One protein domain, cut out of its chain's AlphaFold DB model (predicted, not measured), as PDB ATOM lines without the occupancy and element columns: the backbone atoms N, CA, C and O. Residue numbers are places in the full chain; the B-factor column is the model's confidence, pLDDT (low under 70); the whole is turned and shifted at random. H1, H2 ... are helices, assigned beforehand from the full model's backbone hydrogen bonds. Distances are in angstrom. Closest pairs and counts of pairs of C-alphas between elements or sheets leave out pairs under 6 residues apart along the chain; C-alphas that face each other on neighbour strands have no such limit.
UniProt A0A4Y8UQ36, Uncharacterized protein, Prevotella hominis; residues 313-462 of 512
ATOM      1  N   LYS A 313      59.815  -3.250 -44.130       90.62
ATOM      2  CA  LYS A 313      59.763  -3.556 -45.567       90.62
ATOM      3  C   LYS A 313      58.359  -3.965 -46.002       90.62
ATOM      4  O   LYS A 313      57.845  -3.427 -46.983       90.62
ATOM      5  N   ASP A 314      57.720  -4.850 -45.244       89.12
ATOM      6  CA  ASP A 314      56.359  -5.309 -45.517       89.12
ATOM      7  C   ASP A 314      55.347  -4.158 -45.392       89.12
ATOM      8  O   ASP A 314      54.503  -3.982 -46.270       89.12
ATOM      9  N   SER A 315      55.475  -3.300 -44.374       88.88
ATOM     10  CA  SER A 315      54.601  -2.131 -44.192       88.88
ATOM     11  C   SER A 315      54.720  -1.118 -45.335       88.88
ATOM     12  O   SER A 315      53.705  -0.612 -45.824       88.88
ATOM     13  N   VAL A 316      55.945  -0.820 -45.785       88.19
ATOM     14  CA  VAL A 316      56.184   0.097 -46.912       88.19
ATOM     15  C   VAL A 316      55.643  -0.500 -48.197       88.19
ATOM     16  O   VAL A 316      54.883   0.171 -48.894       88.19
ATOM     17  N   ARG A 317      55.965  -1.771 -48.472       89.12
ATOM     18  CA  ARG A 317      55.462  -2.497 -49.640       89.12
ATOM     19  C   ARG A 317      53.937  -2.431 -49.696       89.12
ATOM     20  O   ARG A 317      53.388  -2.020 -50.712       89.12
ATOM     21  N   MET A 318      53.255  -2.740 -48.591       88.38
ATOM     22  CA  MET A 318      51.793  -2.680 -48.527       88.38
ATOM     23  C   MET A 318      51.252  -1.274 -48.799       88.38
ATOM     24  O   MET A 318      50.311  -1.127 -49.578       88.38
ATOM     25  N   ARG A 319      51.845  -0.222 -48.216       87.81
ATOM     26  CA  ARG A 319      51.394   1.157 -48.474       87.81
ATOM     27  C   ARG A 319      51.595   1.560 -49.938       87.81
ATOM     28  O   ARG A 319      50.729   2.225 -50.500       87.81
ATOM     29  N   MET A 320      52.697   1.145 -50.558       87.06
ATOM     30  CA  MET A 320      52.958   1.403 -51.976       87.06
ATOM     31  C   MET A 320      51.966   0.672 -52.880       87.06
ATOM     32  O   MET A 320      51.384   1.294 -53.760       87.06
ATOM     33  N   MET A 321      51.687  -0.605 -52.609       88.94
ATOM     34  CA  MET A 321      50.683  -1.373 -53.353       88.94
ATOM     35  C   MET A 321      49.286  -0.747 -53.248       88.94
ATOM     36  O   MET A 321      48.573  -0.664 -54.246       88.94
ATOM     37  N   VAL A 322      48.898  -0.266 -52.059       88.81
ATOM     38  CA  VAL A 322      47.634   0.467 -51.860       88.81
ATOM     39  C   VAL A 322      47.624   1.775 -52.650       88.81
ATOM     40  O   VAL A 322      46.623   2.080 -53.296       88.81
ATOM     41  N   SER A 323      48.724   2.531 -52.640       89.12
ATOM     42  CA  SER A 323      48.855   3.759 -53.431       89.12
ATOM     43  C   SER A 323      48.724   3.477 -54.930       89.12
ATOM     44  O   SER A 323      47.929   4.125 -55.603       89.12
ATOM     45  N   ASP A 324      49.442   2.489 -55.461       89.56
ATOM     46  CA  ASP A 324      49.383   2.116 -56.877       89.56
ATOM     47  C   ASP A 324      47.972   1.660 -57.286       89.56
ATOM     48  O   ASP A 324      47.462   2.061 -58.335       89.56
ATOM     49  N   TYR A 325      47.295   0.898 -56.422       89.25
ATOM     50  CA  TYR A 325      45.892   0.528 -56.609       89.25
ATOM     51  C   TYR A 325      44.960   1.752 -56.636       89.25
ATOM     52  O   TYR A 325      44.070   1.834 -57.483       89.25
ATOM     53  N   GLN A 326      45.160   2.721 -55.737       89.50
ATOM     54  CA  GLN A 326      44.367   3.956 -55.679       89.50
ATOM     55  C   GLN A 326      44.580   4.868 -56.895       89.50
ATOM     56  O   GLN A 326      43.668   5.601 -57.268       89.50
ATOM     57  N   HIS A 327      45.745   4.799 -57.540       92.19
ATOM     58  CA  HIS A 327      46.023   5.494 -58.801       92.19
ATOM     59  C   HIS A 327      45.554   4.709 -60.036       92.19
ATOM     60  O   HIS A 327      45.877   5.085 -61.162       92.19
ATOM     61  N   ASN A 328      44.796   3.624 -59.841       90.00
ATOM     62  CA  ASN A 328      44.314   2.740 -60.900       90.00
ATOM     63  C   ASN A 328      45.443   2.201 -61.803       90.00
ATOM     64  O   ASN A 328      45.274   2.042 -63.017       90.00
ATOM     65  N   LYS A 329      46.618   1.917 -61.227       88.19
ATOM     66  CA  LYS A 329      47.716   1.280 -61.962       88.19
ATOM     67  C   LYS A 329      47.239  -0.067 -62.511       88.19
ATOM     68  O   LYS A 329      46.523  -0.789 -61.824       88.19
ATOM     69  N   TYR A 330      47.614  -0.385 -63.751       88.06
ATOM     70  CA  TYR A 330      47.127  -1.554 -64.502       88.06
ATOM     71  C   TYR A 330      45.623  -1.571 -64.809       88.06
ATOM     72  O   TYR A 330      45.097  -2.624 -65.161       88.06
ATOM     73  N   SER A 331      44.928  -0.432 -64.701       89.50
ATOM     74  CA  SER A 331      43.493  -0.329 -65.000       89.50
ATOM     75  C   SER A 331      42.623  -1.302 -64.192       89.50
ATOM     76  O   SER A 331      41.593  -1.784 -64.658       89.50
ATOM     77  N   VAL A 332      43.018  -1.599 -62.949       83.06
ATOM     78  CA  VAL A 332      42.324  -2.559 -62.073       83.06
ATOM     79  C   VAL A 332      40.859  -2.177 -61.827       83.06
ATOM     80  O   VAL A 332      40.020  -3.043 -61.579       83.06
ATOM     81  N   TRP A 333      40.516  -0.890 -61.893       85.69
ATOM     82  CA  TRP A 333      39.145  -0.417 -61.696       85.69
ATOM     83  C   TRP A 333      38.198  -0.799 -62.839       85.69
ATOM     84  O   TRP A 333      36.987  -0.858 -62.605       85.69
ATOM     85  N   ASP A 334      38.746  -1.143 -64.010       89.31
ATOM     86  CA  ASP A 334      37.997  -1.627 -65.176       89.31
ATOM     87  C   ASP A 334      37.606  -3.113 -65.031       89.31
ATOM     88  O   ASP A 334      36.795  -3.637 -65.797       89.31
ATOM     89  N   GLU A 335      38.143  -3.816 -64.026       88.69
ATOM     90  CA  GLU A 335      37.772  -5.196 -63.714       88.69
ATOM     91  C   GLU A 335      36.424  -5.293 -62.974       88.69
ATOM     92  O   GLU A 335      35.930  -4.363 -62.327       88.69
ATOM     93  N   GLY A 336      35.836  -6.493 -63.013       84.81
ATOM     94  CA  GLY A 336      34.579  -6.781 -62.323       84.81
ATOM     95  C   GLY A 336      34.672  -6.611 -60.800       84.81
ATOM     96  O   GLY A 336      35.684  -6.938 -60.178       84.81
ATOM     97  N   ASP A 337      33.576  -6.175 -60.169       86.56
ATOM     98  CA  ASP A 337      33.520  -5.825 -58.737       86.56
ATOM     99  C   ASP A 337      34.048  -6.905 -57.790       86.56
ATOM    100  O   ASP A 337      34.664  -6.593 -56.773       86.56
ATOM    101  N   LYS A 338      33.861  -8.186 -58.123       84.81
ATOM    102  CA  LYS A 338      34.371  -9.296 -57.307       84.81
ATOM    103  C   LYS A 338      35.901  -9.402 -57.330       84.81
ATOM    104  O   LYS A 338      36.483  -9.771 -56.315       84.81
ATOM    105  N   VAL A 339      36.541  -9.083 -58.458       86.88
ATOM    106  CA  VAL A 339      38.011  -9.048 -58.577       86.88
ATOM    107  C   VAL A 339      38.551  -7.892 -57.744       86.88
ATOM    108  O   VAL A 339      39.438  -8.106 -56.922       86.88
ATOM    109  N   LYS A 340      37.944  -6.703 -57.859       88.50
ATOM    110  CA  LYS A 340      38.304  -5.525 -57.052       88.50
ATOM    111  C   LYS A 340      38.178  -5.797 -55.554       88.50
ATOM    112  O   LYS A 340      39.125  -5.554 -54.818       88.50
ATOM    113  N   GLN A 341      37.063  -6.382 -55.111       87.12
ATOM    114  CA  GLN A 341      36.860  -6.736 -53.702       87.12
ATOM    115  C   GLN A 341      37.901  -7.732 -53.183       87.12
ATOM    116  O   GLN A 341      38.360  -7.594 -52.054       87.12
ATOM    117  N   GLU A 342      38.276  -8.738 -53.976       86.12
ATOM    118  CA  GLU A 342      39.293  -9.710 -53.564       86.12
ATOM    119  C   GLU A 342      40.692  -9.072 -53.497       86.12
ATOM    120  O   GLU A 342      41.445  -9.374 -52.573       86.12
ATOM    121  N   ILE A 343      41.017  -8.143 -54.405       85.44
ATOM    122  CA  ILE A 343      42.245  -7.334 -54.331       85.44
ATOM    123  C   ILE A 343      42.233  -6.464 -53.067       85.44
ATOM    124  O   ILE A 343      43.173  -6.534 -52.283       85.44
ATOM    125  N   GLU A 344      41.154  -5.721 -52.803       86.31
ATOM    126  CA  GLU A 344      41.002  -4.897 -51.592       86.31
ATOM    127  C   GLU A 344      41.146  -5.722 -50.302       86.31
ATOM    128  O   GLU A 344      41.758  -5.261 -49.341       86.31
ATOM    129  N   ILE A 345      40.619  -6.954 -50.271       82.75
ATOM    130  CA  ILE A 345      40.779  -7.870 -49.130       82.75
ATOM    131  C   ILE A 345      42.252  -8.247 -48.933       82.75
ATOM    132  O   ILE A 345      42.750  -8.217 -47.810       82.75
ATOM    133  N   ARG A 346      42.960  -8.586 -50.014       82.69
ATOM    134  CA  ARG A 346      44.385  -8.961 -49.974       82.69
ATOM    135  C   ARG A 346      45.294  -7.785 -49.623       82.69
ATOM    136  O   ARG A 346      46.307  -7.984 -48.966       82.69
ATOM    137  N   LEU A 347      44.901  -6.572 -50.009       82.62
ATOM    138  CA  LEU A 347      45.570  -5.325 -49.641       82.62
ATOM    139  C   LEU A 347      45.216  -4.841 -48.221       82.62
ATOM    140  O   LEU A 347      45.723  -3.812 -47.784       82.62
ATOM    141  N   GLY A 348      44.338  -5.549 -47.499       82.31
ATOM    142  CA  GLY A 348      43.894  -5.164 -46.155       82.31
ATOM    143  C   GLY A 348      42.970  -3.939 -46.119       82.31
ATOM    144  O   GLY A 348      42.694  -3.411 -45.046       82.31
ATOM    145  N   MET A 349      42.469  -3.490 -47.273       83.81
ATOM    146  CA  MET A 349      41.552  -2.351 -47.415       83.81
ATOM    147  C   MET A 349      40.096  -2.726 -47.109       83.81
ATOM    148  O   MET A 349      39.269  -1.856 -46.842       83.81
ATOM    149  N   ARG A 350      39.768  -4.023 -47.158       81.25
ATOM    150  CA  ARG A 350      38.432  -4.558 -46.877       81.25
ATOM    151  C   ARG A 350      38.530  -5.801 -45.999       81.25
ATOM    152  O   ARG A 350      39.251  -6.741 -46.317       81.25
ATOM    153  N   GLU A 351      37.739  -5.867 -44.931       73.06
ATOM    154  CA  GLU A 351      37.618  -7.105 -44.161       73.06
ATOM    155  C   GLU A 351      36.839  -8.165 -44.949       73.06
ATOM    156  O   GLU A 351      35.769  -7.907 -45.515       73.06
ATOM    157  N   ARG A 352      37.342  -9.404 -44.948       66.94
ATOM    158  CA  ARG A 352      36.572 -10.537 -45.465       66.94
ATOM    159  C   ARG A 352      35.386 -10.757 -44.526       66.94
ATOM    160  O   ARG A 352      35.586 -11.108 -43.365       66.94
ATOM    161  N   LYS A 353      34.156 -10.570 -45.023       57.84
ATOM    162  CA  LYS A 353      32.934 -10.850 -44.251       57.84
ATOM    163  C   LYS A 353      33.021 -12.264 -43.667       57.84
ATOM    164  O   LYS A 353      33.008 -13.245 -44.413       57.84
ATOM    165  N   LYS A 354      33.145 -12.365 -42.340       47.44
ATOM    166  CA  LYS A 354      33.043 -13.641 -41.622       47.44
ATOM    167  C   LYS A 354      31.605 -14.136 -41.767       47.44
ATOM    168  O   LYS A 354      30.678 -13.332 -41.719       47.44
ATOM    169  N   ALA A 355      31.417 -15.439 -41.962       48.47
ATOM    170  CA  ALA A 355      30.081 -16.020 -41.932       48.47
ATOM    171  C   ALA A 355      29.452 -15.725 -40.558       48.47
ATOM    172  O   ALA A 355      30.035 -16.065 -39.527       48.47
ATOM    173  N   GLU A 356      28.305 -15.048 -40.531       43.12
ATOM    174  CA  GLU A 356      27.572 -14.825 -39.288       43.12
ATOM    175  C   GLU A 356      27.023 -16.164 -38.785       43.12
ATOM    176  O   GLU A 356      26.296 -16.860 -39.493       43.12
ATOM    177  N   HIS A 357      27.386 -16.539 -37.557       48.72
ATOM    178  CA  HIS A 357      26.774 -17.682 -36.883       48.72
ATOM    179  C   HIS A 357      25.293 -17.401 -36.633       48.72
ATOM    180  O   HIS A 357      24.958 -16.331 -36.107       48.72
ATOM    181  N   SER A 358      24.422 -18.374 -36.916       57.28
ATOM    182  CA  SER A 358      23.020 -18.261 -36.512       57.28
ATOM    183  C   SER A 358      22.916 -18.177 -34.974       57.28
ATOM    184  O   SER A 358      23.794 -18.685 -34.260       57.28
ATOM    185  N   PRO A 359      21.864 -17.550 -34.418       59.88
ATOM    186  CA  PRO A 359      21.638 -17.508 -32.969       59.88
ATOM    187  C   PRO A 359      21.653 -18.900 -32.311       59.88
ATOM    188  O   PRO A 359      22.181 -19.071 -31.214       59.88
ATOM    189  N   GLU A 360      21.154 -19.916 -33.015       62.72
ATOM    190  CA  GLU A 360      21.138 -21.317 -32.574       62.72
ATOM    191  C   GLU A 360      22.553 -21.895 -32.447       62.72
ATOM    192  O   GLU A 360      22.865 -22.583 -31.474       62.72
ATOM    193  N   GLN A 361      23.444 -21.560 -33.385       58.31
ATOM    194  CA  GLN A 361      24.839 -21.997 -33.349       58.31
ATOM    195  C   GLN A 361      25.596 -21.357 -32.181       58.31
ATOM    196  O   GLN A 361      26.330 -22.052 -31.479       58.31
ATOM    197  N   LYS A 362      25.381 -20.059 -31.921       58.31
ATOM    198  CA  LYS A 362      25.978 -19.366 -30.764       58.31
ATOM    199  C   LYS A 362      25.531 -19.998 -29.440       58.31
ATOM    200  O   LYS A 362      26.376 -20.279 -28.589       58.31
ATOM    201  N   ASN A 363      24.241 -20.312 -29.313       67.50
ATOM    202  CA  ASN A 363      23.682 -20.972 -28.128       67.50
ATOM    203  C   ASN A 363      24.249 -22.383 -27.914       67.50
ATOM    204  O   ASN A 363      24.509 -22.786 -26.776       67.50
ATOM    205  N   GLN A 364      24.482 -23.134 -28.993       70.44
ATOM    206  CA  GLN A 364      25.073 -24.468 -28.909       70.44
ATOM    207  C   GLN A 364      26.538 -24.419 -28.448       70.44
ATOM    208  O   GLN A 364      26.927 -25.195 -27.574       70.44
ATOM    209  N   PHE A 365      27.337 -23.486 -28.977       65.00
ATOM    210  CA  PHE A 365      28.728 -23.294 -28.546       65.00
ATOM    211  C   PHE A 365      28.831 -22.893 -27.073       65.00
ATOM    212  O   PHE A 365      29.654 -23.442 -26.339       65.00
ATOM    213  N   GLU A 366      27.975 -21.977 -26.623       68.44
ATOM    214  CA  GLU A 366      27.939 -21.561 -25.221       68.44
ATOM    215  C   GLU A 366      27.537 -22.725 -24.302       68.44
ATOM    216  O   GLU A 366      28.182 -22.967 -23.280       68.44
ATOM    217  N   THR A 367      26.543 -23.521 -24.709       79.00
ATOM    218  CA  THR A 367      26.107 -24.717 -23.974       79.00
ATOM    219  C   THR A 367      27.221 -25.759 -23.850       79.00
ATOM    220  O   THR A 367      27.439 -26.313 -22.769       79.00
ATOM    221  N   ASP A 368      27.947 -26.026 -24.936       75.00
ATOM    222  CA  ASP A 368      29.048 -26.991 -24.943       75.00
ATOM    223  C   ASP A 368      30.224 -26.515 -24.074       75.00
ATOM    224  O   ASP A 368      30.770 -27.304 -23.298       75.00
ATOM    225  N   GLY A 369      30.559 -25.220 -24.123       73.50
ATOM    226  CA  GLY A 369      31.580 -24.621 -23.260       73.50
ATOM    227  C   GLY A 369      31.221 -24.707 -21.777       73.50
ATOM    228  O   GLY A 369      32.054 -25.094 -20.956       73.50
ATOM    229  N   MET A 370      29.959 -24.451 -21.426       77.75
ATOM    230  CA  MET A 370      29.486 -24.584 -20.046       77.75
ATOM    231  C   MET A 370      29.547 -26.030 -19.538       77.75
ATOM    232  O   MET A 370      29.945 -26.256 -18.398       77.75
ATOM    233  N   LYS A 371      29.213 -27.023 -20.372       84.19
ATOM    234  CA  LYS A 371      29.324 -28.447 -20.002       84.19
ATOM    235  C   LYS A 371      30.766 -28.865 -19.720       84.19
ATOM    236  O   LYS A 371      31.012 -29.617 -18.778       84.19
ATOM    237  N   ILE A 372      31.706 -28.410 -20.548       80.62
ATOM    238  CA  ILE A 372      33.136 -28.713 -20.400       80.62
ATOM    239  C   ILE A 372      33.675 -28.061 -19.127       80.62
ATOM    240  O   ILE A 372      34.284 -28.735 -18.300       80.62
ATOM    241  N   LEU A 373      33.372 -26.778 -18.922       77.31
ATOM    242  CA  LEU A 373      33.817 -26.051 -17.741       77.31
ATOM    243  C   LEU A 373      33.252 -26.657 -16.447       77.31
ATOM    244  O   LEU A 373      34.005 -26.870 -15.503       77.31
ATOM    245  N   CYS A 374      31.963 -27.025 -16.412       84.62
ATOM    246  CA  CYS A 374      31.376 -27.731 -15.269       84.62
ATOM    247  C   CYS A 374      32.136 -29.019 -14.928       84.62
ATOM    248  O   CYS A 374      32.415 -29.279 -13.759       84.62
ATOM    249  N   ARG A 375      32.516 -29.803 -15.945       87.31
ATOM    250  CA  ARG A 375      33.263 -31.052 -15.759       87.31
ATOM    251  C   ARG A 375      34.619 -30.809 -15.100       87.31
ATOM    252  O   ARG A 375      34.926 -31.474 -14.117       87.31
ATOM    253  N   HIS A 376      35.387 -29.838 -15.596       84.75
ATOM    254  CA  HIS A 376      36.719 -29.512 -15.062       84.75
ATOM    255  C   HIS A 376      36.665 -28.829 -13.692       84.75
ATOM    256  O   HIS A 376      37.538 -29.039 -12.856       84.75
ATOM    257  N   LEU A 377      35.592 -28.091 -13.403       81.69
ATOM    258  CA  LEU A 377      35.303 -27.571 -12.061       81.69
ATOM    259  C   LEU A 377      34.792 -28.662 -11.095       81.69
ATOM    260  O   LEU A 377      34.693 -28.439  -9.882       81.69
ATOM    261  N   GLY A 378      34.465 -29.852 -11.611       85.62
ATOM    262  CA  GLY A 378      33.915 -30.977 -10.860       85.62
ATOM    263  C   GLY A 378      32.473 -30.762 -10.388       85.62
ATOM    264  O   GLY A 378      32.064 -31.369  -9.402       85.62
ATOM    265  N   ILE A 379      31.709 -29.882 -11.025       88.62
ATOM    266  CA  ILE A 379      30.303 -29.609 -10.697       88.62
ATOM    267  C   ILE A 379      29.382 -30.250 -11.738       88.62
ATOM    268  O   ILE A 379      29.713 -30.342 -12.921       88.62
ATOM    269  N   THR A 380      28.206 -30.705 -11.313       88.25
ATOM    270  CA  THR A 380      27.248 -31.355 -12.213       88.25
ATOM    271  C   THR A 380      26.539 -30.315 -13.073       88.25
ATOM    272  O   THR A 380      25.858 -29.433 -12.554       88.25
ATOM    273  N   TYR A 381      26.662 -30.415 -14.397       88.62
ATOM    274  CA  TYR A 381      25.890 -29.578 -15.317       88.62
ATOM    275  C   TYR A 381      24.421 -30.030 -15.363       88.62
ATOM    276  O   TYR A 381      24.140 -31.209 -15.565       88.62
ATOM    277  N   THR A 382      23.485 -29.085 -15.259       85.44
ATOM    278  CA  THR A 382      22.046 -29.319 -15.480       85.44
ATOM    279  C   THR A 382      21.582 -28.584 -16.733       85.44
ATOM    280  O   THR A 382      22.033 -27.467 -16.986       85.44
ATOM    281  N   ALA A 383      20.658 -29.162 -17.504       82.19
ATOM    282  CA  ALA A 383      20.105 -28.501 -18.688       82.19
ATOM    283  C   ALA A 383      19.535 -27.111 -18.335       82.19
ATOM    284  O   ALA A 383      18.841 -26.958 -17.331       82.19
ATOM    285  N   GLY A 384      19.885 -26.090 -19.124       79.56
ATOM    286  CA  GLY A 384      19.488 -24.699 -18.868       79.56
ATOM    287  C   GLY A 384      20.227 -24.009 -17.711       79.56
ATOM    288  O   GLY A 384      19.823 -22.929 -17.286       79.56
ATOM    289  N   MET A 385      21.301 -24.605 -17.173       82.38
ATOM    290  CA  MET A 385      22.136 -23.961 -16.154       82.38
ATOM    291  C   MET A 385      22.715 -22.647 -16.688       82.38
ATOM    292  O   MET A 385      23.328 -22.624 -17.750       82.38
ATOM    293  N   THR A 386      22.553 -21.565 -15.924       83.12
ATOM    294  CA  THR A 386      23.138 -20.252 -16.227       83.12
ATOM    295  C   THR A 386      24.526 -20.112 -15.599       83.12
ATOM    296  O   THR A 386      24.856 -20.802 -14.631       83.12
ATOM    297  N   LYS A 387      25.343 -19.175 -16.103       77.00
ATOM    298  CA  LYS A 387      26.674 -18.860 -15.539       77.00
ATOM    299  C   LYS A 387      26.605 -18.528 -14.043       77.00
ATOM    300  O   LYS A 387      27.478 -18.921 -13.276       77.00
ATOM    301  N   LYS A 388      25.527 -17.858 -13.620       77.12
ATOM    302  CA  LYS A 388      25.267 -17.520 -12.217       77.12
ATOM    303  C   LYS A 388      25.045 -18.772 -11.359       77.12
ATOM    304  O   LYS A 388      25.702 -18.923 -10.337       77.12
ATOM    305  N   LYS A 389      24.201 -19.700 -11.821       84.81
ATOM    306  CA  LYS A 389      23.918 -20.957 -11.111       84.81
ATOM    307  C   LYS A 389      25.149 -21.870 -11.037       84.81
ATOM    308  O   LYS A 389      25.399 -22.489 -10.012       84.81
ATOM    309  N   MET A 390      25.965 -21.894 -12.092       80.69
ATOM    310  CA  MET A 390      27.261 -22.586 -12.098       80.69
ATOM    311  C   MET A 390      28.208 -22.038 -11.016       80.69
ATOM    312  O   MET A 390      28.822 -22.808 -10.278       80.69
ATOM    313  N   ALA A 391      28.306 -20.710 -10.892       75.19
ATOM    314  CA  ALA A 391      29.137 -20.066  -9.878       75.19
ATOM    315  C   ALA A 391      28.641 -20.339  -8.445       75.19
ATOM    316  O   ALA A 391      29.453 -20.492  -7.535       75.19
ATOM    317  N   GLU A 392      27.325 -20.421  -8.240       82.38
ATOM    318  CA  GLU A 392      26.714 -20.768  -6.950       82.38
ATOM    319  C   GLU A 392      27.026 -22.216  -6.538       82.38
ATOM    320  O   GLU A 392      27.489 -22.442  -5.419       82.38
ATOM    321  N   GLU A 393      26.877 -23.186  -7.447       84.81
ATOM    322  CA  GLU A 393      27.223 -24.596  -7.191       84.81
ATOM    323  C   GLU A 393      28.720 -24.785  -6.909       84.81
ATOM    324  O   GLU A 393      29.106 -25.533  -6.009       84.81
ATOM    325  N   PHE A 394      29.581 -24.057  -7.626       83.31
ATOM    326  CA  PHE A 394      31.019 -24.069  -7.372       83.31
ATOM    327  C   PHE A 394      31.361 -23.511  -5.983       83.31
ATOM    328  O   PHE A 394      32.087 -24.155  -5.220       83.31
ATOM    329  N   LYS A 395      30.798 -22.350  -5.620       76.75
ATOM    330  CA  LYS A 395      30.989 -21.745  -4.292       76.75
ATOM    331  C   LYS A 395      30.513 -22.671  -3.179       76.75
ATOM    332  O   LYS A 395      31.202 -22.798  -2.177       76.75
ATOM    333  N   LYS A 396      29.376 -23.345  -3.366       86.38
ATOM    334  CA  LYS A 396      28.842 -24.311  -2.401       86.38
ATOM    335  C   LYS A 396      29.766 -25.519  -2.233       86.38
ATOM    336  O   LYS A 396      30.031 -25.930  -1.108       86.38
ATOM    337  N   LYS A 397      30.284 -26.072  -3.334       84.25
ATOM    338  CA  LYS A 397      31.156 -27.255  -3.315       84.25
ATOM    339  C   LYS A 397      32.501 -27.001  -2.626       84.25
ATOM    340  O   LYS A 397      33.021 -27.892  -1.959       84.25
ATOM    341  N   TYR A 398      33.060 -25.805  -2.788       80.56
ATOM    342  CA  TYR A 398      34.387 -25.448  -2.279       80.56
ATOM    343  C   TYR A 398      34.345 -24.413  -1.145       80.56
ATOM    344  O   TYR A 398      35.358 -23.778  -0.866       80.56
ATOM    345  N   ALA A 399      33.201 -24.265  -0.466       79.81
ATOM    346  CA  ALA A 399      32.976 -23.264   0.584       79.81
ATOM    347  C   ALA A 399      33.975 -23.341   1.755       79.81
ATOM    348  O   ALA A 399      34.212 -22.341   2.425       79.81
ATOM    349  N   ASN A 400      34.565 -24.519   1.981       85.12
ATOM    350  CA  ASN A 400      35.478 -24.793   3.092       85.12
ATOM    351  C   ASN A 400      36.965 -24.611   2.726       85.12
ATOM    352  O   ASN A 400      37.828 -24.936   3.536       85.12
ATOM    353  N   LEU A 401      37.276 -24.167   1.503       78.62
ATOM    354  CA  LEU A 401      38.649 -23.930   1.048       78.62
ATOM    355  C   LEU A 401      39.026 -22.452   1.180       78.62
ATOM    356  O   LEU A 401      38.173 -21.568   1.105       78.62
ATOM    357  N   ASP A 402      40.319 -22.178   1.337       81.06
ATOM    358  CA  ASP A 402      40.832 -20.813   1.318       81.06
ATOM    359  C   ASP A 402      40.790 -20.207  -0.100       81.06
ATOM    360  O   ASP A 402      40.736 -20.905  -1.120       81.06
ATOM    361  N   GLN A 403      40.832 -18.876  -0.167       60.66
ATOM    362  CA  GLN A 403      40.679 -18.131  -1.417       60.66
ATOM    363  C   GLN A 403      41.761 -18.448  -2.460       60.66
ATOM    364  O   GLN A 403      41.452 -18.457  -3.655       60.66
ATOM    365  N   MET A 404      43.000 -18.737  -2.043       53.25
ATOM    366  CA  MET A 404      44.098 -19.049  -2.964       53.25
ATOM    367  C   MET A 404      43.889 -20.425  -3.599       53.25
ATOM    368  O   MET A 404      43.999 -20.576  -4.816       53.25
ATOM    369  N   THR A 405      43.492 -21.414  -2.800       64.75
ATOM    370  CA  THR A 405      43.167 -22.758  -3.296       64.75
ATOM    371  C   THR A 405      41.963 -22.742  -4.243       64.75
ATOM    372  O   THR A 405      41.958 -23.435  -5.265       64.75
ATOM    373  N   ILE A 406      40.952 -21.917  -3.953       64.81
ATOM    374  CA  ILE A 406      39.802 -21.713  -4.844       64.81
ATOM    375  C   ILE A 406      40.250 -21.096  -6.179       64.81
ATOM    376  O   ILE A 406      39.850 -21.581  -7.239       64.81
ATOM    377  N   ALA A 407      41.102 -20.066  -6.147       58.16
ATOM    378  CA  ALA A 407      41.603 -19.401  -7.348       58.16
ATOM    379  C   ALA A 407      42.434 -20.342  -8.239       58.16
ATOM    380  O   ALA A 407      42.240 -20.358  -9.457       58.16
ATOM    381  N   LEU A 408      43.299 -21.172  -7.645       58.59
ATOM    382  CA  LEU A 408      44.083 -22.180  -8.369       58.59
ATOM    383  C   LEU A 408      43.180 -23.210  -9.060       58.59
ATOM    384  O   LEU A 408      43.357 -23.478 -10.244       58.59
ATOM    385  N   LYS A 409      42.140 -23.702  -8.375       71.00
ATOM    386  CA  LYS A 409      41.166 -24.634  -8.969       71.00
ATOM    387  C   LYS A 409      40.399 -24.030 -10.143       71.00
ATOM    388  O   LYS A 409      40.174 -24.726 -11.130       71.00
ATOM    389  N   ILE A 410      40.001 -22.759 -10.056       68.44
ATOM    390  CA  ILE A 410      39.335 -22.063 -11.168       68.44
ATOM    391  C   ILE A 410      40.287 -21.935 -12.355       68.44
ATOM    392  O   ILE A 410      39.891 -22.223 -13.482       68.44
ATOM    393  N   ARG A 411      41.535 -21.520 -12.108       60.47
ATOM    394  CA  ARG A 411      42.554 -21.365 -13.151       60.47
ATOM    395  C   ARG A 411      42.822 -22.689 -13.859       60.47
ATOM    396  O   ARG A 411      42.742 -22.735 -15.080       60.47
ATOM    397  N   ASP A 412      43.100 -23.750 -13.110       68.75
ATOM    398  CA  ASP A 412      43.464 -25.049 -13.681       68.75
ATOM    399  C   ASP A 412      42.282 -25.656 -14.456       68.75
ATOM    400  O   ASP A 412      42.456 -26.160 -15.564       68.75
ATOM    401  N   ALA A 413      41.056 -25.507 -13.940       72.62
ATOM    402  CA  ALA A 413      39.849 -25.912 -14.654       72.62
ATOM    403  C   ALA A 413      39.603 -25.085 -15.924       72.62
ATOM    404  O   ALA A 413      39.147 -25.633 -16.924       72.62
ATOM    405  N   ALA A 414      39.895 -23.781 -15.908       64.31
ATOM    406  CA  ALA A 414      39.768 -22.919 -17.079       64.31
ATOM    407  C   ALA A 414      40.806 -23.262 -18.158       64.31
ATOM    408  O   ALA A 414      40.461 -23.291 -19.336       64.31
ATOM    409  N   VAL A 415      42.046 -23.568 -17.762       60.00
ATOM    410  CA  VAL A 415      43.109 -24.014 -18.676       60.00
ATOM    411  C   VAL A 415      42.741 -25.358 -19.304       60.00
ATOM    412  O   VAL A 415      42.681 -25.448 -20.527       60.00
ATOM    413  N   ALA A 416      42.373 -26.358 -18.497       71.88
ATOM    414  CA  ALA A 416      41.974 -27.678 -18.993       71.88
ATOM    415  C   ALA A 416      40.704 -27.625 -19.862       71.88
ATOM    416  O   ALA A 416      40.607 -28.297 -20.891       71.88
ATOM    417  N   ALA A 417      39.730 -26.785 -19.489       69.38
ATOM    418  CA  ALA A 417      38.542 -26.557 -20.301       69.38
ATOM    419  C   ALA A 417      38.892 -25.910 -21.641       69.38
ATOM    420  O   ALA A 417      38.346 -26.329 -22.655       69.38
ATOM    421  N   ASN A 418      39.795 -24.925 -21.657       61.25
ATOM    422  CA  ASN A 418      40.252 -24.268 -22.878       61.25
ATOM    423  C   ASN A 418      41.021 -25.235 -23.786       61.25
ATOM    424  O   ASN A 418      40.750 -25.278 -24.979       61.25
ATOM    425  N   GLU A 419      41.909 -26.062 -23.236       67.25
ATOM    426  CA  GLU A 419      42.617 -27.105 -23.986       67.25
ATOM    427  C   GLU A 419      41.650 -28.136 -24.583       67.25
ATOM    428  O   GLU A 419      41.740 -28.440 -25.771       67.25
ATOM    429  N   GLU A 420      40.662 -28.620 -23.819       73.19
ATOM    430  CA  GLU A 420      39.635 -29.526 -24.352       73.19
ATOM    431  C   GLU A 420      38.784 -28.841 -25.429       73.19
ATOM    432  O   GLU A 420      38.439 -29.468 -26.434       73.19
ATOM    433  N   LEU A 421      38.439 -27.563 -25.243       64.12
ATOM    434  CA  LEU A 421      37.667 -26.799 -26.219       64.12
ATOM    435  C   LEU A 421      38.461 -26.622 -27.508       64.12
ATOM    436  O   LEU A 421      37.908 -26.882 -28.571       64.12
ATOM    437  N   ILE A 422      39.752 -26.286 -27.404       56.25
ATOM    438  CA  ILE A 422      40.697 -26.188 -28.518       56.25
ATOM    439  C   ILE A 422      40.775 -27.532 -29.238       56.25
ATOM    440  O   ILE A 422      40.507 -27.579 -30.435       56.25
ATOM    441  N   VAL A 423      41.022 -28.638 -28.530       61.12
ATOM    442  CA  VAL A 423      41.090 -29.982 -29.122       61.12
ATOM    443  C   VAL A 423      39.774 -30.356 -29.804       61.12
ATOM    444  O   VAL A 423      39.816 -30.837 -30.934       61.12
ATOM    445  N   LYS A 424      38.608 -30.073 -29.202       61.88
ATOM    446  CA  LYS A 424      37.282 -30.280 -29.820       61.88
ATOM    447  C   LYS A 424      37.034 -29.384 -31.026       61.88
ATOM    448  O   LYS A 424      36.412 -29.835 -31.984       61.88
ATOM    449  N   THR A 425      37.484 -28.132 -31.002       50.62
ATOM    450  CA  THR A 425      37.388 -27.227 -32.154       50.62
ATOM    451  C   THR A 425      38.353 -27.616 -33.261       50.62
ATOM    452  O   THR A 425      37.973 -27.503 -34.414       50.62
ATOM    453  N   VAL A 426      39.533 -28.156 -32.950       45.72
ATOM    454  CA  VAL A 426      40.529 -28.638 -33.920       45.72
ATOM    455  C   VAL A 426      40.093 -29.975 -34.537       45.72
ATOM    456  O   VAL A 426      40.157 -30.140 -35.753       45.72
ATOM    457  N   THR A 427      39.532 -30.901 -33.748       46.56
ATOM    458  CA  THR A 427      38.936 -32.148 -34.275       46.56
ATOM    459  C   THR A 427      37.624 -31.907 -35.027       46.56
ATOM    460  O   THR A 427      37.375 -32.587 -36.019       46.56
ATOM    461  N   LYS A 428      36.808 -30.907 -34.654       41.78
ATOM    462  CA  LYS A 428      35.673 -30.459 -35.485       41.78
ATOM    463  C   LYS A 428      36.115 -29.644 -36.708       41.78
ATOM    464  O   LYS A 428      35.461 -29.754 -37.739       41.78
ATOM    465  N   ALA A 429      37.224 -28.900 -36.647       39.72
ATOM    466  CA  ALA A 429      37.800 -28.171 -37.784       39.72
ATOM    467  C   ALA A 429      38.240 -29.124 -38.909       39.72
ATOM    468  O   ALA A 429      38.056 -28.808 -40.080       39.72
ATOM    469  N   ALA A 430      38.706 -30.330 -38.564       40.41
ATOM    470  CA  ALA A 430      39.013 -31.389 -39.531       40.41
ATOM    471  C   ALA A 430      37.766 -31.958 -40.254       40.41
ATOM    472  O   ALA A 430      37.885 -32.482 -41.358       40.41
ATOM    473  N   ILE A 431      36.563 -31.820 -39.674       39.09
ATOM    474  CA  ILE A 431      35.273 -32.288 -40.234       39.09
ATOM    475  C   ILE A 431      34.458 -31.110 -40.838       39.09
ATOM    476  O   ILE A 431      33.438 -31.296 -41.502       39.09
ATOM    477  N   MET A 432      34.932 -29.869 -40.681       37.53
ATOM    478  CA  MET A 432      34.261 -28.618 -41.071       37.53
ATOM    479  C   MET A 432      34.377 -28.108 -42.532       37.53
ATOM    480  O   MET A 432      33.868 -27.008 -42.769       37.53
ATOM    481  N   PRO A 433      34.904 -28.817 -43.558       38.31
ATOM    482  CA  PRO A 433      34.820 -28.319 -44.942       38.31
ATOM    483  C   PRO A 433      33.383 -28.119 -45.470       38.31
ATOM    484  O   PRO A 433      33.190 -27.496 -46.513       38.31
ATOM    485  N   GLN A 434      32.366 -28.633 -44.766       38.31
ATOM    486  CA  GLN A 434      30.959 -28.561 -45.179       38.31
ATOM    487  C   GLN A 434      30.182 -27.370 -44.579       38.31
ATOM    488  O   GLN A 434      29.141 -27.009 -45.117       38.31
ATOM    489  N   TYR A 435      30.689 -26.718 -43.522       37.56
ATOM    490  CA  TYR A 435      29.954 -25.667 -42.786       37.56
ATOM    491  C   TYR A 435      30.699 -24.327 -42.661       37.56
ATOM    492  O   TYR A 435      30.157 -23.367 -42.120       37.56
ATOM    493  N   MET A 436      31.917 -24.234 -43.200       40.78
ATOM    494  CA  MET A 436      32.687 -22.994 -43.338       40.78
ATOM    495  C   MET A 436      33.131 -22.796 -44.788       40.78
ATOM    496  O   MET A 436      34.320 -22.655 -45.069       40.78
ATOM    497  N   LYS A 437      32.198 -22.791 -45.746       39.59
ATOM    498  CA  LYS A 437      32.542 -22.257 -47.067       39.59
ATOM    499  C   LYS A 437      32.562 -20.728 -46.963       39.59
ATOM    500  O   LYS A 437      31.492 -20.148 -46.767       39.59
ATOM    501  N   PRO A 438      33.721 -20.044 -47.100       43.31
ATOM    502  CA  PRO A 438      33.686 -18.647 -47.523       43.31
ATOM    503  C   PRO A 438      32.825 -18.568 -48.789       43.31
ATOM    504  O   PRO A 438      32.746 -19.558 -49.525       43.31
ATOM    505  N   VAL A 439      32.166 -17.429 -49.044       49.19
ATOM    506  CA  VAL A 439      31.480 -17.195 -50.328       49.19
ATOM    507  C   VAL A 439      32.409 -17.700 -51.430       49.19
ATOM    508  O   VAL A 439      33.555 -17.258 -51.502       49.19
ATOM    509  N   ALA A 440      31.974 -18.712 -52.185       53.16
ATOM    510  CA  ALA A 440      32.834 -19.388 -53.142       53.16
ATOM    511  C   ALA A 440      33.160 -18.402 -54.270       53.16
ATOM    512  O   ALA A 440      32.377 -18.205 -55.195       53.16
ATOM    513  N   ILE A 441      34.294 -17.720 -54.141       63.50
ATOM    514  CA  ILE A 441      34.872 -16.895 -55.195       63.50
ATOM    515  C   ILE A 441      35.434 -17.870 -56.230       63.50
ATOM    516  O   ILE A 441      36.137 -18.813 -55.854       63.50
ATOM    517  N   SER A 442      35.088 -17.683 -57.510       78.25
ATOM    518  CA  SER A 442      35.583 -18.567 -58.567       78.25
ATOM    519  C   SER A 442      37.109 -18.536 -58.604       78.25
ATOM    520  O   SER A 442      37.741 -17.520 -58.305       78.25
ATOM    521  N   GLU A 443      37.711 -19.663 -58.971       79.25
ATOM    522  CA  GLU A 443      39.169 -19.783 -59.033       79.25
ATOM    523  C   GLU A 443      39.779 -18.795 -60.043       79.25
ATOM    524  O   GLU A 443      40.873 -18.278 -59.844       79.25
ATOM    525  N   GLU A 444      39.012 -18.438 -61.074       83.69
ATOM    526  CA  GLU A 444      39.342 -17.400 -62.051       83.69
ATOM    527  C   GLU A 444      39.489 -16.015 -61.407       83.69
ATOM    528  O   GLU A 444      40.458 -15.310 -61.686       83.69
ATOM    529  N   ILE A 445      38.561 -15.630 -60.519       83.69
ATOM    530  CA  ILE A 445      38.612 -14.343 -59.812       83.69
ATOM    531  C   ILE A 445      39.823 -14.305 -58.878       83.69
ATOM    532  O   ILE A 445      40.532 -13.299 -58.851       83.69
ATOM    533  N   LYS A 446      40.097 -15.399 -58.154       82.00
ATOM    534  CA  LYS A 446      41.291 -15.489 -57.302       82.00
ATOM    535  C   LYS A 446      42.561 -15.346 -58.126       82.00
ATOM    536  O   LYS A 446      43.366 -14.484 -57.815       82.00
ATOM    537  N   LYS A 447      42.696 -16.118 -59.210       86.75
ATOM    538  CA  LYS A 447      43.881 -16.100 -60.074       86.75
ATOM    539  C   LYS A 447      44.124 -14.724 -60.695       86.75
ATOM    540  O   LYS A 447      45.267 -14.283 -60.763       86.75
ATOM    541  N   LYS A 448      43.063 -14.027 -61.124       87.75
ATOM    542  CA  LYS A 448      43.169 -12.636 -61.586       87.75
ATOM    543  C   LYS A 448      43.666 -11.711 -60.473       87.75
ATOM    544  O   LYS A 448      44.642 -10.999 -60.684       87.75
ATOM    545  N   ALA A 449      43.042 -11.753 -59.295       86.69
ATOM    546  CA  ALA A 449      43.457 -10.941 -58.151       86.69
ATOM    547  C   ALA A 449      44.905 -11.246 -57.711       86.69
ATOM    548  O   ALA A 449      45.667 -10.324 -57.447       86.69
ATOM    549  N   ASP A 450      45.308 -12.522 -57.698       88.25
ATOM    550  CA  ASP A 450      46.678 -12.985 -57.442       88.25
ATOM    551  C   ASP A 450      47.684 -12.353 -58.404       88.25
ATOM    552  O   ASP A 450      48.735 -11.883 -57.978       88.25
ATOM    553  N   ASN A 451      47.370 -12.345 -59.699       89.38
ATOM    554  CA  ASN A 451      48.262 -11.786 -60.708       89.38
ATOM    555  C   ASN A 451      48.442 -10.277 -60.533       89.38
ATOM    556  O   ASN A 451      49.579  -9.815 -60.580       89.38
ATOM    557  N   TYR A 452      47.362  -9.535 -60.272       89.38
ATOM    558  CA  TYR A 452      47.454  -8.098 -60.005       89.38
ATOM    559  C   TYR A 452      48.252  -7.802 -58.735       89.38
ATOM    560  O   TYR A 452      49.161  -6.980 -58.759       89.38
ATOM    561  N   VAL A 453      47.961  -8.499 -57.633       86.50
ATOM    562  CA  VAL A 453      48.694  -8.319 -56.370       86.50
ATOM    563  C   VAL A 453      50.180  -8.638 -56.553       86.50
ATOM    564  O   VAL A 453      51.014  -7.888 -56.057       86.50
ATOM    565  N   ARG A 454      50.518  -9.688 -57.312       88.12
ATOM    566  CA  ARG A 454      51.911 -10.030 -57.627       88.12
ATOM    567  C   ARG A 454      52.596  -8.944 -58.456       88.12
ATOM    568  O   ARG A 454      53.699  -8.556 -58.113       88.12
ATOM    569  N   GLN A 455      51.939  -8.405 -59.483       88.06
ATOM    570  CA  GLN A 455      52.493  -7.307 -60.287       88.06
ATOM    571  C   GLN A 455      52.754  -6.051 -59.445       88.06
ATOM    572  O   GLN A 455      53.844  -5.491 -59.494       88.06
ATOM    573  N   LEU A 456      51.784  -5.649 -58.615       86.81
ATOM    574  CA  LEU A 456      51.944  -4.519 -57.692       86.81
ATOM    575  C   LEU A 456      53.073  -4.756 -56.678       86.81
ATOM    576  O   LEU A 456      53.746  -3.813 -56.265       86.81
ATOM    577  N   GLN A 457      53.278  -6.003 -56.256       86.31
ATOM    578  CA  GLN A 457      54.390  -6.380 -55.392       86.31
ATOM    579  C   GLN A 457      55.733  -6.288 -56.132       86.31
ATOM    580  O   GLN A 457      56.662  -5.666 -55.618       86.31
ATOM    581  N   ASP A 458      55.822  -6.856 -57.335       87.31
ATOM    582  CA  ASP A 458      57.051  -6.942 -58.126       87.31
ATOM    583  C   ASP A 458      57.597  -5.563 -58.522       87.31
ATOM    584  O   ASP A 458      58.804  -5.339 -58.430       87.31
ATOM    585  N   ASP A 459      56.721  -4.607 -58.847       84.25
ATOM    586  CA  ASP A 459      57.102  -3.229 -59.194       84.25
ATOM    587  C   ASP A 459      57.879  -2.502 -58.090       84.25
ATOM    588  O   ASP A 459      58.641  -1.573 -58.358       84.25
ATOM    589  N   ASN A 460      57.654  -2.901 -56.839       83.44
ATOM    590  CA  ASN A 460      58.197  -2.226 -55.669       83.44
ATOM    591  C   ASN A 460      59.404  -2.968 -55.075       83.44
ATOM    592  O   ASN A 460      60.095  -2.407 -54.223       83.44
ATOM    593  N   ASN A 461      59.703  -4.193 -55.521       86.50
ATOM    594  CA  ASN A 461      60.767  -5.018 -54.938       86.50
ATOM    595  C   ASN A 461      62.147  -4.355 -55.041       86.50
ATOM    596  O   ASN A 461      62.844  -4.273 -54.031       86.50
ATOM    597  N   ASP A 462      62.495  -3.785 -56.201       85.88
ATOM    598  CA  ASP A 462      63.784  -3.102 -56.394       85.88
ATOM    599  C   ASP A 462      63.994  -1.949 -55.398       85.88
ATOM    600  O   ASP A 462      65.118  -1.673 -54.995       85.88
TER     601      ASP A 462
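AT A GLANCE: This is residues 313 to 462 of the 512 residues of an uncharacterized protein of Prevotella hominis (UniProt A0A4Y8UQ36). Two separate helical lobes stand at the ends of a long shape, joined by two long strands of loop, residues 347 to 358 and 430 to 442. In one lobe H7 packs across H1 and H3, with short H2 beside them; in the other H4 and H6 pack together at a slant, with H5 towards the far end. The printed part has 150 residues with seven named helices, H1 to H7 in order, and no named strand: all helix. It is extended, with a radius of gyration of the C-alphas of 24.5 A and spans of 72 by 34 by 24 A.

HOW THE PARTS SIT: H1, residues 313 to 326, touches residues 453 to 461 of H7, residues 443 to 462, at a steep tilt of 63 degrees; the closest C-alphas, Met 321 and Leu 456, are 5.5 A apart. H2, residues 329 to 334, is close to but not clearly touching H7, C-alphas 332 and 452 being 7.8 A apart. H3, residues 337 to 346, touches H7, closest at C-alphas 343 and 449, 5.4 A. H4, residues 359 to 377, and H5, residues 387 to 397, only just touch, with 3 pairs of C-alphas within 8 A, closest at 377 and 394, 7.3 A. H6, residues 403 to 429, touches H4 at a steep tilt of 47 degrees, opposite ways, closest at C-alphas 376 and 413, 4.8 A. H1 and H6, for instance, are apart. Every O i to N i+4 pair is within hydrogen-bond range in H1, H3, H4, H5 and H6; H7 has 14 of 16, and H2 0 of 2, with 1 of 3 O i to N i+3 pairs.

IN THESE COORDINATES: H1 begins at C-alpha 313 (59.763, -3.556, -45.567). H4 spans 26.9 A, H6 37.8 A and H7 29.9 A; H7 ends at C-alpha 462 (63.784, -3.102, -56.394).

THE WHOLE: C-alphas 331 and 400, the two farthest apart, are 72.8 A apart. The printed part has no cut; the links H3 to H4 and H6 to H7 are long. Low confidence, pLDDT under 70, includes residues 352 to 363 and 421 to 441.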